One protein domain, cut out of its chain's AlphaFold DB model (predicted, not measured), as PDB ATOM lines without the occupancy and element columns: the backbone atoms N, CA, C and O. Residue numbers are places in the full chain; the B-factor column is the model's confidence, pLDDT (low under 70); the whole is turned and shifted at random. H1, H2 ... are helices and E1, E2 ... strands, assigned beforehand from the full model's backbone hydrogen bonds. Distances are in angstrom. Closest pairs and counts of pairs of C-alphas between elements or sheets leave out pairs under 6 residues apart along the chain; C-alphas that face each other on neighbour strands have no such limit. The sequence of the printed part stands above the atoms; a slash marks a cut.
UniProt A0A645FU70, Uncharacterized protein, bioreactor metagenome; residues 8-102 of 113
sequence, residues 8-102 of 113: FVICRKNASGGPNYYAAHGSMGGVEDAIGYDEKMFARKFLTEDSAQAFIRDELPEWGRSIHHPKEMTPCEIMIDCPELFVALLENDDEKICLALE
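Overview. This is residues 8 to 102 of the 113 residues of an uncharacterized protein of bioreactor metagenome (UniProt A0A645FU70). Two small lobes make up this domain: in one, a ribbon of two antiparallel strands, E1 and E2, has helix H1 packed on it and the short H2 near one end; in the other, H3, H4 and H5 fold back on one another in turn. A long stretch without named elements, residues 13 to 48, makes wide loops and is tied to E1 by two short pairings. The printed part has 95 residues, with five named helices and two named strands in the order E1 H1 H2 E2 H3 H4 H5; the class is mixed, helices and strands. It is compact, with a radius of gyration of the C-alphas of 13.7 A, and spans 39 by 30 by 25 A.

Arrangement. E1, residues 8 to 12, and E2, residues 68 to 72, are antiparallel neighbours, at 144 degrees between their directions. N 9 and O 71 are 2.9 A apart and N 69 and O 11 are 2.8 A apart, both within hydrogen-bond range. Residues 8 to 9 of E1 also pair antiparallel with residues 45 to 46, and residues 11 to 12 with residues 21 to 22. H1, residues 49 to 59, has its closest C-alpha pair with E2 at Ala 52 and Pro 70, 5.8 A. H1 and H2, residues 62 to 65, touch only at the corner, and only just, with 3 pairs of C-alphas within 8 A; the closest are those of Ile 56 and Arg 65, 5.8 A. H3, residues 75 to 81, and H4, residues 83 to 91, form a helical hairpin: they touch, with the closest C-alphas those of Met 79 and Phe 86, 5.3 A, at a steep tilt of 39 degrees, opposite ways. H4 and H5, residues 94 to 101, form another; they touch, closest at the C-alphas of Leu 85 and Ala 100, 5.5 A, at a shallow tilt of 23 degrees, opposite ways. H1 is apart from H3, H4 and H5. Each O i to N i+4 pair is within hydrogen-bond range in H1, H3, H4 and H5; H2 is too short for such a pair.

Along the chain. E1 begins at C-alpha 8, (22.160, 39.234, -5.731), and is 13.1 A long. H1 measures 15.1 A, H2 5.5 A and E2 13.2 A. H3 measures 10.0 A, H4 12.5 A and H5 10.5 A, ending at C-alpha 101, (15.744, 34.044, -0.631).

Size, cuts and confidence. The two C-alphas farthest apart, those of Gly 30 and Glu 91, are 41.7 A apart. The printed part has no cut. The link from E1 to H1, 36 residues, is long; the other links are tight. Mean pLDDT of the printed part is 76.2, and residues 13 to 39 are under 70.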
ATOM      1  N   PHE A   8      20.801  39.695  -5.537       91.44
ATOM      2  CA  PHE A   8      22.160  39.234  -5.731       91.44
ATOM      3  C   PHE A   8      22.259  37.745  -5.460       91.44
ATOM      4  O   PHE A   8      21.524  37.168  -4.663       91.44
ATOM      5  N   VAL A   9      23.234  37.143  -6.111       87.56
ATOM      6  CA  VAL A   9      23.629  35.749  -5.970       87.56
ATOM      7  C   VAL A   9      25.154  35.703  -6.010       87.56
ATOM      8  O   VAL A   9      25.794  36.553  -6.628       87.56
ATOM      9  N   ILE A  10      25.773  34.736  -5.345       83.44
ATOM     10  CA  ILE A  10      27.238  34.622  -5.328       83.44
ATOM     11  C   ILE A  10      27.680  33.834  -6.553       83.44
ATOM     12  O   ILE A  10      27.235  32.712  -6.707       83.44
ATOM     13  N   CYS A  11      28.558  34.385  -7.387       79.69
ATOM     14  CA  CYS A  11      29.084  33.808  -8.625       79.69
ATOM     15  C   CYS A  11      30.564  33.428  -8.523       79.69
ATOM     16  O   CYS A  11      31.367  34.214  -8.032       79.69
ATOM     17  N   ARG A  12      30.973  32.308  -9.126       75.88
ATOM     18  CA  ARG A  12      32.380  31.971  -9.395       75.88
ATOM     19  C   ARG A  12      32.823  32.505 -10.758       75.88
ATOM     20  O   ARG A  12      32.152  32.241 -11.754       75.88
ATOM     21  N   LYS A  13      33.986  33.169 -10.839       65.12
ATOM     22  CA  LYS A  13      34.611  33.502 -12.136       65.12
ATOM     23  C   LYS A  13      35.129  32.233 -12.812       65.12
ATOM     24  O   LYS A  13      35.994  31.545 -12.269       65.12
ATOM     25  N   ASN A  14      34.629  31.933 -14.007       58.72
ATOM     26  CA  ASN A  14      35.197  30.885 -14.845       58.72
ATOM     27  C   ASN A  14      36.415  31.441 -15.604       58.72
ATOM     28  O   ASN A  14      36.292  32.429 -16.325       58.72
ATOM     29  N   ALA A  15      37.585  30.811 -15.464       53.50
ATOM     30  CA  ALA A  15      38.798  31.204 -16.192       53.50
ATOM     31  C   ALA A  15      38.648  31.061 -17.722       53.50
ATOM     32  O   ALA A  15      39.392  31.683 -18.474       53.50
ATOM     33  N   SER A  16      37.664  30.278 -18.175       53.72
ATOM     34  CA  SER A  16      37.448  29.928 -19.582       53.72
ATOM     35  C   SER A  16      36.289  30.688 -20.246       53.72
ATOM     36  O   SER A  16      35.865  30.309 -21.333       53.72
ATOM     37  N   GLY A  17      35.722  31.714 -19.596       50.53
ATOM     38  CA  GLY A  17      34.620  32.517 -20.157       50.53
ATOM     39  C   GLY A  17      33.251  31.819 -20.224       50.53
ATOM     40  O   GLY A  17      32.330  32.351 -20.839       50.53
ATOM     41  N   GLY A  18      33.100  30.641 -19.607       50.22
ATOM     42  CA  GLY A  18      31.809  29.957 -19.454       50.22
ATOM     43  C   GLY A  18      30.921  30.572 -18.357       50.22
ATOM     44  O   GLY A  18      31.393  31.425 -17.603       50.22
ATOM     45  N   PRO A  19      29.648  30.144 -18.238       51.22
ATOM     46  CA  PRO A  19      28.688  30.726 -17.298       51.22
ATOM     47  C   PRO A  19      29.175  30.642 -15.840       51.22
ATOM     48  O   PRO A  19      29.851  29.690 -15.448       51.22
ATOM     49  N   ASN A  20      28.852  31.669 -15.050       56.50
ATOM     50  CA  ASN A  20      29.227  31.769 -13.638       56.50
ATOM     51  C   ASN A  20      28.416  30.765 -12.797       56.50
ATOM     52  O   ASN A  20      27.198  30.711 -12.934       56.50
ATOM     53  N   TYR A  21      29.074  30.013 -11.911       54.84
ATOM     54  CA  TYR A  21      28.436  29.047 -10.996       54.84
ATOM     55  C   TYR A  21      28.081  29.694  -9.654       54.84
ATOM     56  O   TYR A  21      28.814  30.584  -9.220       54.84
ATOM     57  N   TYR A  22      27.002  29.253  -8.993       54.97
ATOM     58  CA  TYR A  22      26.435  29.943  -7.826       54.97
ATOM     59  C   TYR A  22      26.657  29.201  -6.495       54.97
ATOM     60  O   TYR A  22      26.502  27.991  -6.470       54.97
ATOM     61  N   ALA A  23      27.036  29.858  -5.390       50.69
ATOM     62  CA  ALA A  23      27.535  29.179  -4.170       50.69
ATOM     63  C   ALA A  23      26.549  29.138  -2.972       50.69
ATOM     64  O   ALA A  23      25.900  30.139  -2.677       50.69
ATOM     65  N   ALA A  24      26.512  28.022  -2.223       43.53
ATOM     66  CA  ALA A  24      26.160  27.957  -0.789       43.53
ATOM     67  C   ALA A  24      26.978  26.857  -0.078       43.53
ATOM     68  O   ALA A  24      27.463  25.938  -0.737       43.53
ATOM     69  N   HIS A  25      27.131  26.982   1.247       41.44
ATOM     70  CA  HIS A  25      28.033  26.210   2.113       41.44
ATOM     71  C   HIS A  25      27.262  25.351   3.137       41.44
ATOM     72  O   HIS A  25      26.274  25.811   3.709       41.44
ATOM     73  N   GLY A  26      27.732  24.119   3.372       42.94
ATOM     74  CA  GLY A  26      27.251  23.195   4.407       42.94
ATOM     75  C   GLY A  26      27.929  21.816   4.321       42.94
ATOM     76  O   GLY A  26      28.269  21.351   3.234       42.94
ATOM     77  N   SER A  27      28.151  21.155   5.464       42.84
ATOM     78  CA  SER A  27      28.819  19.847   5.543       42.84
ATOM     79  C   SER A  27      27.936  18.724   4.988       42.84
ATOM     80  O   SER A  27      26.824  18.509   5.472       42.84
ATOM     81  N   MET A  28      28.444  17.938   4.032       43.44
ATOM     82  CA  MET A  28      27.746  16.753   3.520       43.44
ATOM     83  C   MET A  28      28.697  15.551   3.463       43.44
ATOM     84  O   MET A  28      29.687  15.557   2.738       43.44
ATOM     85  N   GLY A  29      28.420  14.508   4.254       43.59
ATOM     86  CA  GLY A  29      29.149  13.232   4.188       43.59
ATOM     87  C   GLY A  29      30.600  13.234   4.697       43.59
ATOM     88  O   GLY A  29      31.369  12.372   4.279       43.59
ATOM     89  N   GLY A  30      30.988  14.165   5.579       42.59
ATOM     90  CA  GLY A  30      32.325  14.187   6.199       42.59
ATOM     91  C   GLY A  30      33.439  14.817   5.350       42.59
ATOM     92  O   GLY A  30      34.610  14.590   5.634       42.59
ATOM     93  N   VAL A  31      33.084  15.588   4.315       41.81
ATOM     94  CA  VAL A  31      34.017  16.345   3.462       41.81
ATOM     95  C   VAL A  31      33.763  17.844   3.651       41.81
ATOM     96  O   VAL A  31      32.623  18.289   3.529       41.81
ATOM     97  N   GLU A  32      34.812  18.616   3.946       49.00
ATOM     98  CA  GLU A  32      34.751  20.043   4.328       49.00
ATOM     99  C   GLU A  32      34.616  21.039   3.148       49.00
ATOM    100  O   GLU A  32      34.726  22.239   3.359       49.00
ATOM    101  N   ASP A  33      34.346  20.589   1.913       46.84
ATOM    102  CA  ASP A  33      34.649  21.392   0.704       46.84
ATOM    103  C   ASP A  33      33.555  21.460  -0.396       46.84
ATOM    104  O   ASP A  33      33.862  21.626  -1.578       46.84
ATOM    105  N   ALA A  34      32.260  21.359  -0.082       46.91
ATOM    106  CA  ALA A  34      31.220  21.431  -1.123       46.91
ATOM    107  C   ALA A  34      30.873  22.889  -1.517       46.91
ATOM    108  O   ALA A  34      30.275  23.614  -0.725       46.91
ATOM    109  N   ILE A  35      31.199  23.317  -2.751       52.38
ATOM    110  CA  ILE A  35      30.722  24.589  -3.333       52.38
ATOM    111  C   ILE A  35      30.111  24.365  -4.727       52.38
ATOM    112  O   ILE A  35      30.832  24.042  -5.670       52.38
ATOM    113  N   GLY A  36      28.810  24.646  -4.876       52.50
ATOM    114  CA  GLY A  36      28.206  25.037  -6.159       52.50
ATOM    115  C   GLY A  36      26.809  24.473  -6.449       52.50
ATOM    116  O   GLY A  36      26.589  23.269  -6.371       52.50
ATOM    117  N   TYR A  37      25.894  25.350  -6.857       52.69
ATOM    118  CA  TYR A  37      24.671  25.046  -7.593       52.69
ATOM    119  C   TYR A  37      24.961  25.121  -9.097       52.69
ATOM    120  O   TYR A  37      25.625  26.053  -9.569       52.69
ATOM    121  N   ASP A  38      24.467  24.138  -9.843       53.88
ATOM    122  CA  ASP A  38      24.486  24.090 -11.308       53.88
ATOM    123  C   ASP A  38      23.598  25.173 -11.940       53.88
ATOM    124  O   ASP A  38      23.907  25.674 -13.022       53.88
ATOM    125  N   GLU A  39      22.549  25.591 -11.226       65.75
ATOM    126  CA  GLU A  39      21.558  26.557 -11.693       65.75
ATOM    127  C   GLU A  39      21.286  27.686 -10.684       65.75
ATOM    128  O   GLU A  39      21.276  27.494  -9.464       65.75
ATOM    129  N   LYS A  40      20.989  28.890 -11.199       72.75
ATOM    130  CA  LYS A  40      20.638  30.074 -10.387       72.75
ATOM    131  C   LYS A  40      19.439  29.854  -9.484       72.75
ATOM    132  O   LYS A  40      19.397  30.405  -8.383       72.75
ATOM    133  N   MET A  41      18.479  29.049  -9.932       74.56
ATOM    134  CA  MET A  41      17.245  28.819  -9.192       74.56
ATOM    135  C   MET A  41      17.484  28.178  -7.824       74.56
ATOM    136  O   MET A  41      16.752  28.460  -6.877       74.56
ATOM    137  N   PHE A  42      18.568  27.413  -7.673       74.12
ATOM    138  CA  PHE A  42      18.935  26.792  -6.404       74.12
ATOM    139  C   PHE A  42      19.884  27.639  -5.555       74.12
ATOM    140  O   PHE A  42      20.085  27.322  -4.389       74.12
ATOM    141  N   ALA A  43      20.434  28.733  -6.089       77.00
ATOM    142  CA  ALA A  43      21.320  29.612  -5.336       77.00
ATOM    143  C   ALA A  43      20.608  30.258  -4.146       77.00
ATOM    144  O   ALA A  43      19.417  30.558  -4.218       77.00
ATOM    145  N   ARG A  44      21.347  30.550  -3.074       83.50
ATOM    146  CA  ARG A  44      20.873  31.517  -2.079       83.50
ATOM    147  C   ARG A  44      20.864  32.908  -2.709       83.50
ATOM    148  O   ARG A  44      21.788  33.248  -3.453       83.50
ATOM    149  N   LYS A  45      19.834  33.694  -2.407       88.44
ATOM    150  CA  LYS A  45      19.689  35.067  -2.890       88.44
ATOM    151  C   LYS A  45      19.883  36.058  -1.753       88.44
ATOM    152  O   LYS A  45      19.642  35.758  -0.588       88.44
ATOM    153  N   PHE A  46      20.302  37.257  -2.121       91.38
ATOM    154  CA  PHE A  46      20.611  38.352  -1.215       91.38
ATOM    155  C   PHE A  46      19.951  39.626  -1.733       91.38
ATOM    156  O   PHE A  46      19.904  39.852  -2.938       91.38
ATOM    157  N   LEU A  47      19.450  40.475  -0.841       93.62
ATOM    158  CA  LEU A  47      18.820  41.742  -1.239       93.62
ATOM    159  C   LEU A  47      19.828  42.892  -1.376       93.62
ATOM    160  O   LEU A  47      19.470  43.974  -1.832       93.62
ATOM    161  N   THR A  48      21.089  42.676  -0.986       94.06
ATOM    162  CA  THR A  48      22.167  43.664  -1.108       94.06
ATOM    163  C   THR A  48      23.479  43.000  -1.507       94.06
ATOM    164  O   THR A  48      23.737  41.849  -1.149       94.06
ATOM    165  N   GLU A  49      24.339  43.745  -2.200       93.62
ATOM    166  CA  GLU A  49      25.699  43.301  -2.511       93.62
ATOM    167  C   GLU A  49      26.506  43.044  -1.230       93.62
ATOM    168  O   GLU A  49      27.151  42.005  -1.106       93.62
ATOM    169  N   ASP A  50      26.393  43.932  -0.237       95.75
ATOM    170  CA  ASP A  50      27.105  43.822   1.040       95.75
ATOM    171  C   ASP A  50      26.767  42.535   1.800       95.75
ATOM    172  O   ASP A  50      27.657  41.906   2.371       95.75
ATOM    173  N   SER A  51      25.498  42.110   1.798       92.81
ATOM    174  CA  SER A  51      25.100  40.860   2.459       92.81
ATOM    175  C   SER A  51      25.635  39.631   1.721       92.81
ATOM    176  O   SER A  51      26.122  38.699   2.364       92.81
ATOM    177  N   ALA A  52      25.649  39.655   0.384       89.50
ATOM    178  CA  ALA A  52      26.295  38.615  -0.412       89.50
ATOM    179  C   ALA A  52      27.814  38.572  -0.162       89.50
ATOM    180  O   ALA A  52      28.396  37.496  -0.010       89.50
ATOM    181  N   GLN A  53      28.467  39.732  -0.068       91.81
ATOM    182  CA  GLN A  53      29.904  39.834   0.178       91.81
ATOM    183  C   GLN A  53      30.288  39.420   1.605       91.81
ATOM    184  O   GLN A  53      31.332  38.791   1.800       91.81
ATOM    185  N   ALA A  54      29.451  39.737   2.596       90.56
ATOM    186  CA  ALA A  54      29.609  39.268   3.969       90.56
ATOM    187  C   ALA A  54      29.523  37.739   4.035       90.56
ATOM    188  O   ALA A  54      30.406  37.114   4.609       90.56
ATOM    189  N   PHE A  55      28.552  37.130   3.345       85.62
ATOM    190  CA  PHE A  55      28.456  35.672   3.254       85.62
ATOM    191  C   PHE A  55      29.715  35.053   2.626       85.62
ATOM    192  O   PHE A  55      30.238  34.070   3.141       85.62
ATOM    193  N   ILE A  56      30.268  35.646   1.559       83.00
ATOM    194  CA  ILE A  56      31.545  35.187   0.978       83.00
ATOM    195  C   ILE A  56      32.664  35.203   2.025       83.00
ATOM    196  O   ILE A  56      33.423  34.246   2.129       83.00
ATOM    197  N   ARG A  57      32.794  36.294   2.781       87.94
ATOM    198  CA  ARG A  57      33.870  36.469   3.762       87.94
ATOM    199  C   ARG A  57      33.734  35.510   4.945       87.94
ATOM    200  O   ARG A  57      34.738  34.930   5.359       87.94
ATOM    201  N   ASP A  58      32.524  35.382   5.473       85.50
ATOM    202  CA  ASP A  58      32.276  34.766   6.776       85.50
ATOM    203  C   ASP A  58      31.956  33.271   6.650       85.50
ATOM    204  O   ASP A  58      32.399  32.482   7.481       85.50
ATOM    205  N   GLU A  59      31.269  32.870   5.577       79.38
ATOM    206  CA  GLU A  59      30.722  31.515   5.429       79.38
ATOM    207  C   GLU A  59      31.481  30.651   4.413       79.38
ATOM    208  O   GLU A  59      31.409  29.428   4.497       79.38
ATOM    209  N   LEU A  60      32.211  31.227   3.445       75.19
ATOM    210  CA  LEU A  60      32.982  30.417   2.488       75.19
ATOM    211  C   LEU A  60      34.373  30.034   3.028       75.19
ATOM    212  O   LEU A  60      35.018  30.846   3.711       75.19
ATOM    213  N   PRO A  61      34.893  28.845   2.653       72.06
ATOM    214  CA  PRO A  61      36.260  28.443   2.974       72.06
ATOM    215  C   PRO A  61      37.278  29.356   2.284       72.06
ATOM    216  O   PRO A  61      37.005  29.934   1.230       72.06
ATOM    217  N   GLU A  62      38.477  29.465   2.859       78.62
ATOM    218  CA  GLU A  62      39.514  30.419   2.436       78.62
ATOM    219  C   GLU A  62      39.815  30.364   0.928       78.62
ATOM    220  O   GLU A  62      39.860  31.402   0.264       78.62
ATOM    221  N   TRP A  63      39.925  29.158   0.361       72.69
ATOM    222  CA  TRP A  63      40.170  28.959  -1.071       72.69
ATOM    223  C   TRP A  63      39.016  29.454  -1.958       72.69
ATOM    224  O   TRP A  63      39.239  29.871  -3.095       72.69
ATOM    225  N   GLY A  64      37.781  29.427  -1.450       73.25
ATOM    226  CA  GLY A  64      36.576  29.841  -2.161       73.25
ATOM    227  C   GLY A  64      36.404  31.359  -2.214       73.25
ATOM    228  O   GLY A  64      35.831  31.875  -3.173       73.25
ATOM    229  N   ARG A  65      36.937  32.097  -1.236       82.19
ATOM    230  CA  ARG A  65      36.731  33.553  -1.111       82.19
ATOM    231  C   ARG A  65      37.278  34.349  -2.293       82.19
ATOM    232  O   ARG A  65      36.671  35.329  -2.702       82.19
ATOM    233  N   SER A  66      38.413  33.930  -2.851       80.31
ATOM    234  CA  SER A  66      39.107  34.660  -3.925       80.31
ATOM    235  C   SER A  66      38.509  34.438  -5.318       80.31
ATOM    236  O   SER A  66      38.742  35.236  -6.228       80.31
ATOM    237  N   ILE A  67      37.743  33.361  -5.499       75.69
ATOM    238  CA  ILE A  67      37.181  32.966  -6.798       75.69
ATOM    239  C   ILE A  67      35.687  33.294  -6.930       75.69
ATOM    240  O   ILE A  67      35.154  33.218  -8.043       75.69
ATOM    241  N   HIS A  68      35.028  33.675  -5.828       82.00
ATOM    242  CA  HIS A  68      33.617  34.058  -5.782       82.00
ATOM    243  C   HIS A  68      33.424  35.572  -5.617       82.00
ATOM    244  O   HIS A  68      34.245  36.252  -5.010       82.00
ATOM    245  N   HIS A  69      32.332  36.102  -6.165       85.75
ATOM    246  CA  HIS A  69      31.929  37.507  -6.063       85.75
ATOM    247  C   HIS A  69      30.400  37.634  -6.130       85.75
ATOM    248  O   HIS A  69      29.758  36.785  -6.752       85.75
ATOM    249  N   PRO A  70      29.794  38.673  -5.539       90.62
ATOM    250  CA  PRO A  70      28.386  38.976  -5.758       90.62
ATOM    251  C   PRO A  70      28.102  39.286  -7.233       90.62
ATOM    252  O   PRO A  70      28.907  39.916  -7.919       90.62
ATOM    253  N   LYS A  71      26.941  38.856  -7.723       89.00
ATOM    254  CA  LYS A  71      26.405  39.219  -9.035       89.00
ATOM    255  C   LYS A  71      24.940  39.593  -8.885       89.00
ATOM    256  O   LYS A  71      24.153  38.798  -8.373       89.00
ATOM    257  N   GLU A  72      24.581  40.772  -9.376       91.88
ATOM    258  CA  GLU A  72      23.185  41.185  -9.483       91.88
ATOM    259  C   GLU A  72      22.466  40.378 -10.575       91.88
ATOM    260  O   GLU A  72      23.000  40.145 -11.665       91.88
ATOM    261  N   MET A  73      21.251  39.933 -10.268       89.62
ATOM    262  CA  MET A  73      20.346  39.303 -11.216       89.62
ATOM    263  C   MET A  73      19.535  40.369 -11.942       89.62
ATOM    264  O   MET A  73      18.967  41.278 -11.340       89.62
ATOM    265  N   THR A  74      19.411  40.212 -13.252       89.88
ATOM    266  CA  THR A  74      18.482  41.011 -14.047       89.88
ATOM    267  C   THR A  74      17.028  40.615 -13.756       89.88
ATOM    268  O   THR A  74      16.759  39.464 -13.396       89.88
ATOM    269  N   PRO A  75      16.050  41.508 -14.000       89.56
ATOM    270  CA  PRO A  75      14.633  41.170 -13.867       89.56
ATOM    271  C   PRO A  75      14.208  39.934 -14.671       89.56
ATOM    272  O   PRO A  75      13.397  39.145 -14.193       89.56
ATOM    273  N   CYS A  76      14.778  39.728 -15.866       88.75
ATOM    274  CA  CYS A  76      14.509  38.542 -16.681       88.75
ATOM    275  C   CYS A  76      15.055  37.260 -16.042       88.75
ATOM    276  O   CYS A  76      14.372  36.243 -16.066       88.75
ATOM    277  N   GLU A  77      16.259  37.304 -15.461       88.06
ATOM    278  CA  GLU A  77      16.824  36.159 -14.737       88.06
ATOM    279  C   GLU A  77      15.974  35.821 -13.512       88.06
ATOM    280  O   GLU A  77      15.683  34.657 -13.289       88.06
ATOM    281  N   ILE A  78      15.502  36.819 -12.758       89.88
ATOM    282  CA  ILE A  78      14.632  36.579 -11.595       89.88
ATOM    283  C   ILE A  78      13.295  35.975 -12.040       89.88
ATOM    284  O   ILE A  78      12.836  35.011 -11.445       89.88
ATOM    285  N   MET A  79      12.690  36.495 -13.110       90.62
ATOM    286  CA  MET A  79      11.427  35.975 -13.643       90.62
ATOM    287  C   MET A  79      11.535  34.515 -14.116       90.62
ATOM    288  O   MET A  79      10.595  33.751 -13.919       90.62
ATOM    289  N   ILE A  80      12.646  34.139 -14.759       87.81
ATOM    290  CA  ILE A  80      12.852  32.793 -15.316       87.81
ATOM    291  C   ILE A  80      13.326  31.816 -14.238       87.81
ATOM    292  O   ILE A  80      12.762  30.734 -14.103       87.81
ATOM    293  N   ASP A  81      14.353  32.197 -13.479       84.38
ATOM    294  CA  ASP A  81      15.039  31.310 -12.539       84.38
ATOM    295  C   ASP A  81      14.324  31.270 -11.172       84.38
ATOM    296  O   ASP A  81      14.514  30.332 -10.403       84.38
ATOM    297  N   CYS A  82      13.531  32.287 -10.810       86.75
ATOM    298  CA  CYS A  82      12.894  32.421  -9.490       86.75
ATOM    299  C   CYS A  82      11.495  33.074  -9.574       86.75
ATOM    300  O   CYS A  82      11.283  34.151  -9.002       86.75
ATOM    301  N   PRO A  83      10.526  32.466 -10.281       89.75
ATOM    302  CA  PRO A  83       9.230  33.090 -10.546       89.75
ATOM    303  C   PRO A  83       8.455  33.458  -9.269       89.75
ATOM    304  O   PRO A  83       7.796  34.497  -9.238       89.75
ATOM    305  N   GLU A  84       8.569  32.681  -8.189       89.50
ATOM    306  CA  GLU A  84       7.934  32.994  -6.902       89.50
ATOM    307  C   GLU A  84       8.530  34.255  -6.263       89.50
ATOM    308  O   GLU A  84       7.792  35.115  -5.779       89.50
ATOM    309  N   LEU A  85       9.860  34.407  -6.321       90.50
ATOM    310  CA  LEU A  85      10.541  35.616  -5.858       90.50
ATOM    311  C   LEU A  85      10.137  36.819  -6.716       90.50
ATOM    312  O   LEU A  85       9.882  37.893  -6.179       90.50
ATOM    313  N   PHE A  86      10.034  36.647  -8.037       92.75
ATOM    314  CA  PHE A  86       9.596  37.711  -8.939       92.75
ATOM    315  C   PHE A  86       8.211  38.247  -8.555       92.75
ATOM    316  O   PHE A  86       8.036  39.460  -8.434       92.75
ATOM    317  N   VAL A  87       7.242  37.358  -8.311       92.81
ATOM    318  CA  VAL A  87       5.889  37.738  -7.874       92.81
ATOM    319  C   VAL A  87       5.927  38.434  -6.514       92.81
ATOM    320  O   VAL A  87       5.356  39.513  -6.373       92.81
ATOM    321  N   ALA A  88       6.660  37.889  -5.540       92.88
ATOM    322  CA  ALA A  88       6.771  38.482  -4.209       92.88
ATOM    323  C   ALA A  88       7.369  39.905  -4.242       92.88
ATOM    324  O   ALA A  88       6.892  40.806  -3.549       92.88
ATOM    325  N   LEU A  89       8.365  40.140  -5.104       93.19
ATOM    326  CA  LEU A  89       8.966  41.460  -5.321       93.19
ATOM    327  C   LEU A  89       7.988  42.465  -5.941       93.19
ATOM    328  O   LEU A  89       8.061  43.654  -5.637       93.19
ATOM    329  N   LEU A  90       7.082  42.011  -6.806       92.38
ATOM    330  CA  LEU A  90       6.051  42.861  -7.406       92.38
ATOM    331  C   LEU A  90       4.956  43.222  -6.400       92.38
ATOM    332  O   LEU A  90       4.493  44.362  -6.376       92.38
ATOM    333  N   GLU A  91       4.570  42.260  -5.566       92.94
ATOM    334  CA  GLU A  91       3.582  42.433  -4.498       92.94
ATOM    335  C   GLU A  91       4.140  43.227  -3.304       92.94
ATOM    336  O   GLU A  91       3.363  43.720  -2.491       92.94
ATOM    337  N   ASN A  92       5.468  43.408  -3.222       90.69
ATOM    338  CA  ASN A  92       6.177  43.916  -2.039       90.69
ATOM    339  C   ASN A  92       5.835  43.113  -0.770       90.69
ATOM    340  O   ASN A  92       5.683  43.668   0.317       90.69
ATOM    341  N   ASP A  93       5.710  41.798  -0.926       93.50
ATOM    342  CA  ASP A  93       5.394  40.868   0.152       93.50
ATOM    343  C   ASP A  93       6.696  40.406   0.822       93.50
ATOM    344  O   ASP A  93       7.354  39.468   0.366       93.50
ATOM    345  N   ASP A  94       7.104  41.108   1.881       90.94
ATOM    346  CA  ASP A  94       8.373  40.853   2.571       90.94
ATOM    347  C   ASP A  94       8.459  39.435   3.162       90.94
ATOM    348  O   ASP A  94       9.553  38.872   3.225       90.94
ATOM    349  N   GLU A  95       7.332  38.826   3.543       91.62
ATOM    350  CA  GLU A  95       7.305  37.458   4.067       91.62
ATOM    351  C   GLU A  95       7.639  36.455   2.958       91.62
ATOM    352  O   GLU A  95       8.564  35.648   3.100       91.62
ATOM    353  N   LYS A  96       6.958  36.555   1.809       90.44
ATOM    354  CA  LYS A  96       7.254  35.708   0.645       90.44
ATOM    355  C   LYS A  96       8.651  35.956   0.086       90.44
ATOM    356  O   LYS A  96       9.305  35.001  -0.333       90.44
ATOM    357  N   ILE A  97       9.119  37.208   0.091       91.19
ATOM    358  CA  ILE A  97      10.490  37.539  -0.309       91.19
ATOM    359  C   ILE A  97      11.461  36.771   0.583       91.19
ATOM    360  O   ILE A  97      12.263  36.009   0.052       91.19
ATOM    361  N   CYS A  98      11.358  36.902   1.911       87.69
ATOM    362  CA  CYS A  98      12.252  36.216   2.847       87.69
ATOM    363  C   CYS A  98      12.273  34.696   2.632       87.69
ATOM    364  O   CYS A  98      13.348  34.101   2.608       87.69
ATOM    365  N   LEU A  99      11.109  34.076   2.420       85.75
ATOM    366  CA  LEU A  99      11.007  32.638   2.155       85.75
ATOM    367  C   LEU A  99      11.697  32.219   0.848       85.75
ATOM    368  O   LEU A  99      12.290  31.146   0.789       85.75
ATOM    369  N   ALA A 100      11.636  33.058  -0.186       85.62
ATOM    370  CA  ALA A 100      12.197  32.766  -1.504       85.62
ATOM    371  C   ALA A 100      13.698  33.100  -1.641       85.62
ATOM    372  O   ALA A 100      14.319  32.732  -2.643       85.62
ATOM    373  N   LEU A 101      14.296  33.795  -0.661       86.56
ATOM    374  CA  LEU A 101      15.744  34.044  -0.631       86.56
ATOM    375  C   LEU A 101      16.544  32.783  -0.294       86.56
ATOM    376  O   LEU A 101      17.670  32.612  -0.777       86.56
ATOM    377  N   GLU A 102      15.964  31.905   0.521       81.25
ATOM    378  CA  GLU A 102      16.576  30.639   0.899       81.25
ATOM    379  C   GLU A 102      16.373  29.574  -0.194       81.25
ATOM    380  O   GLU A 102      15.346  29.552  -0.878       81.25
TER     381      GLU A 102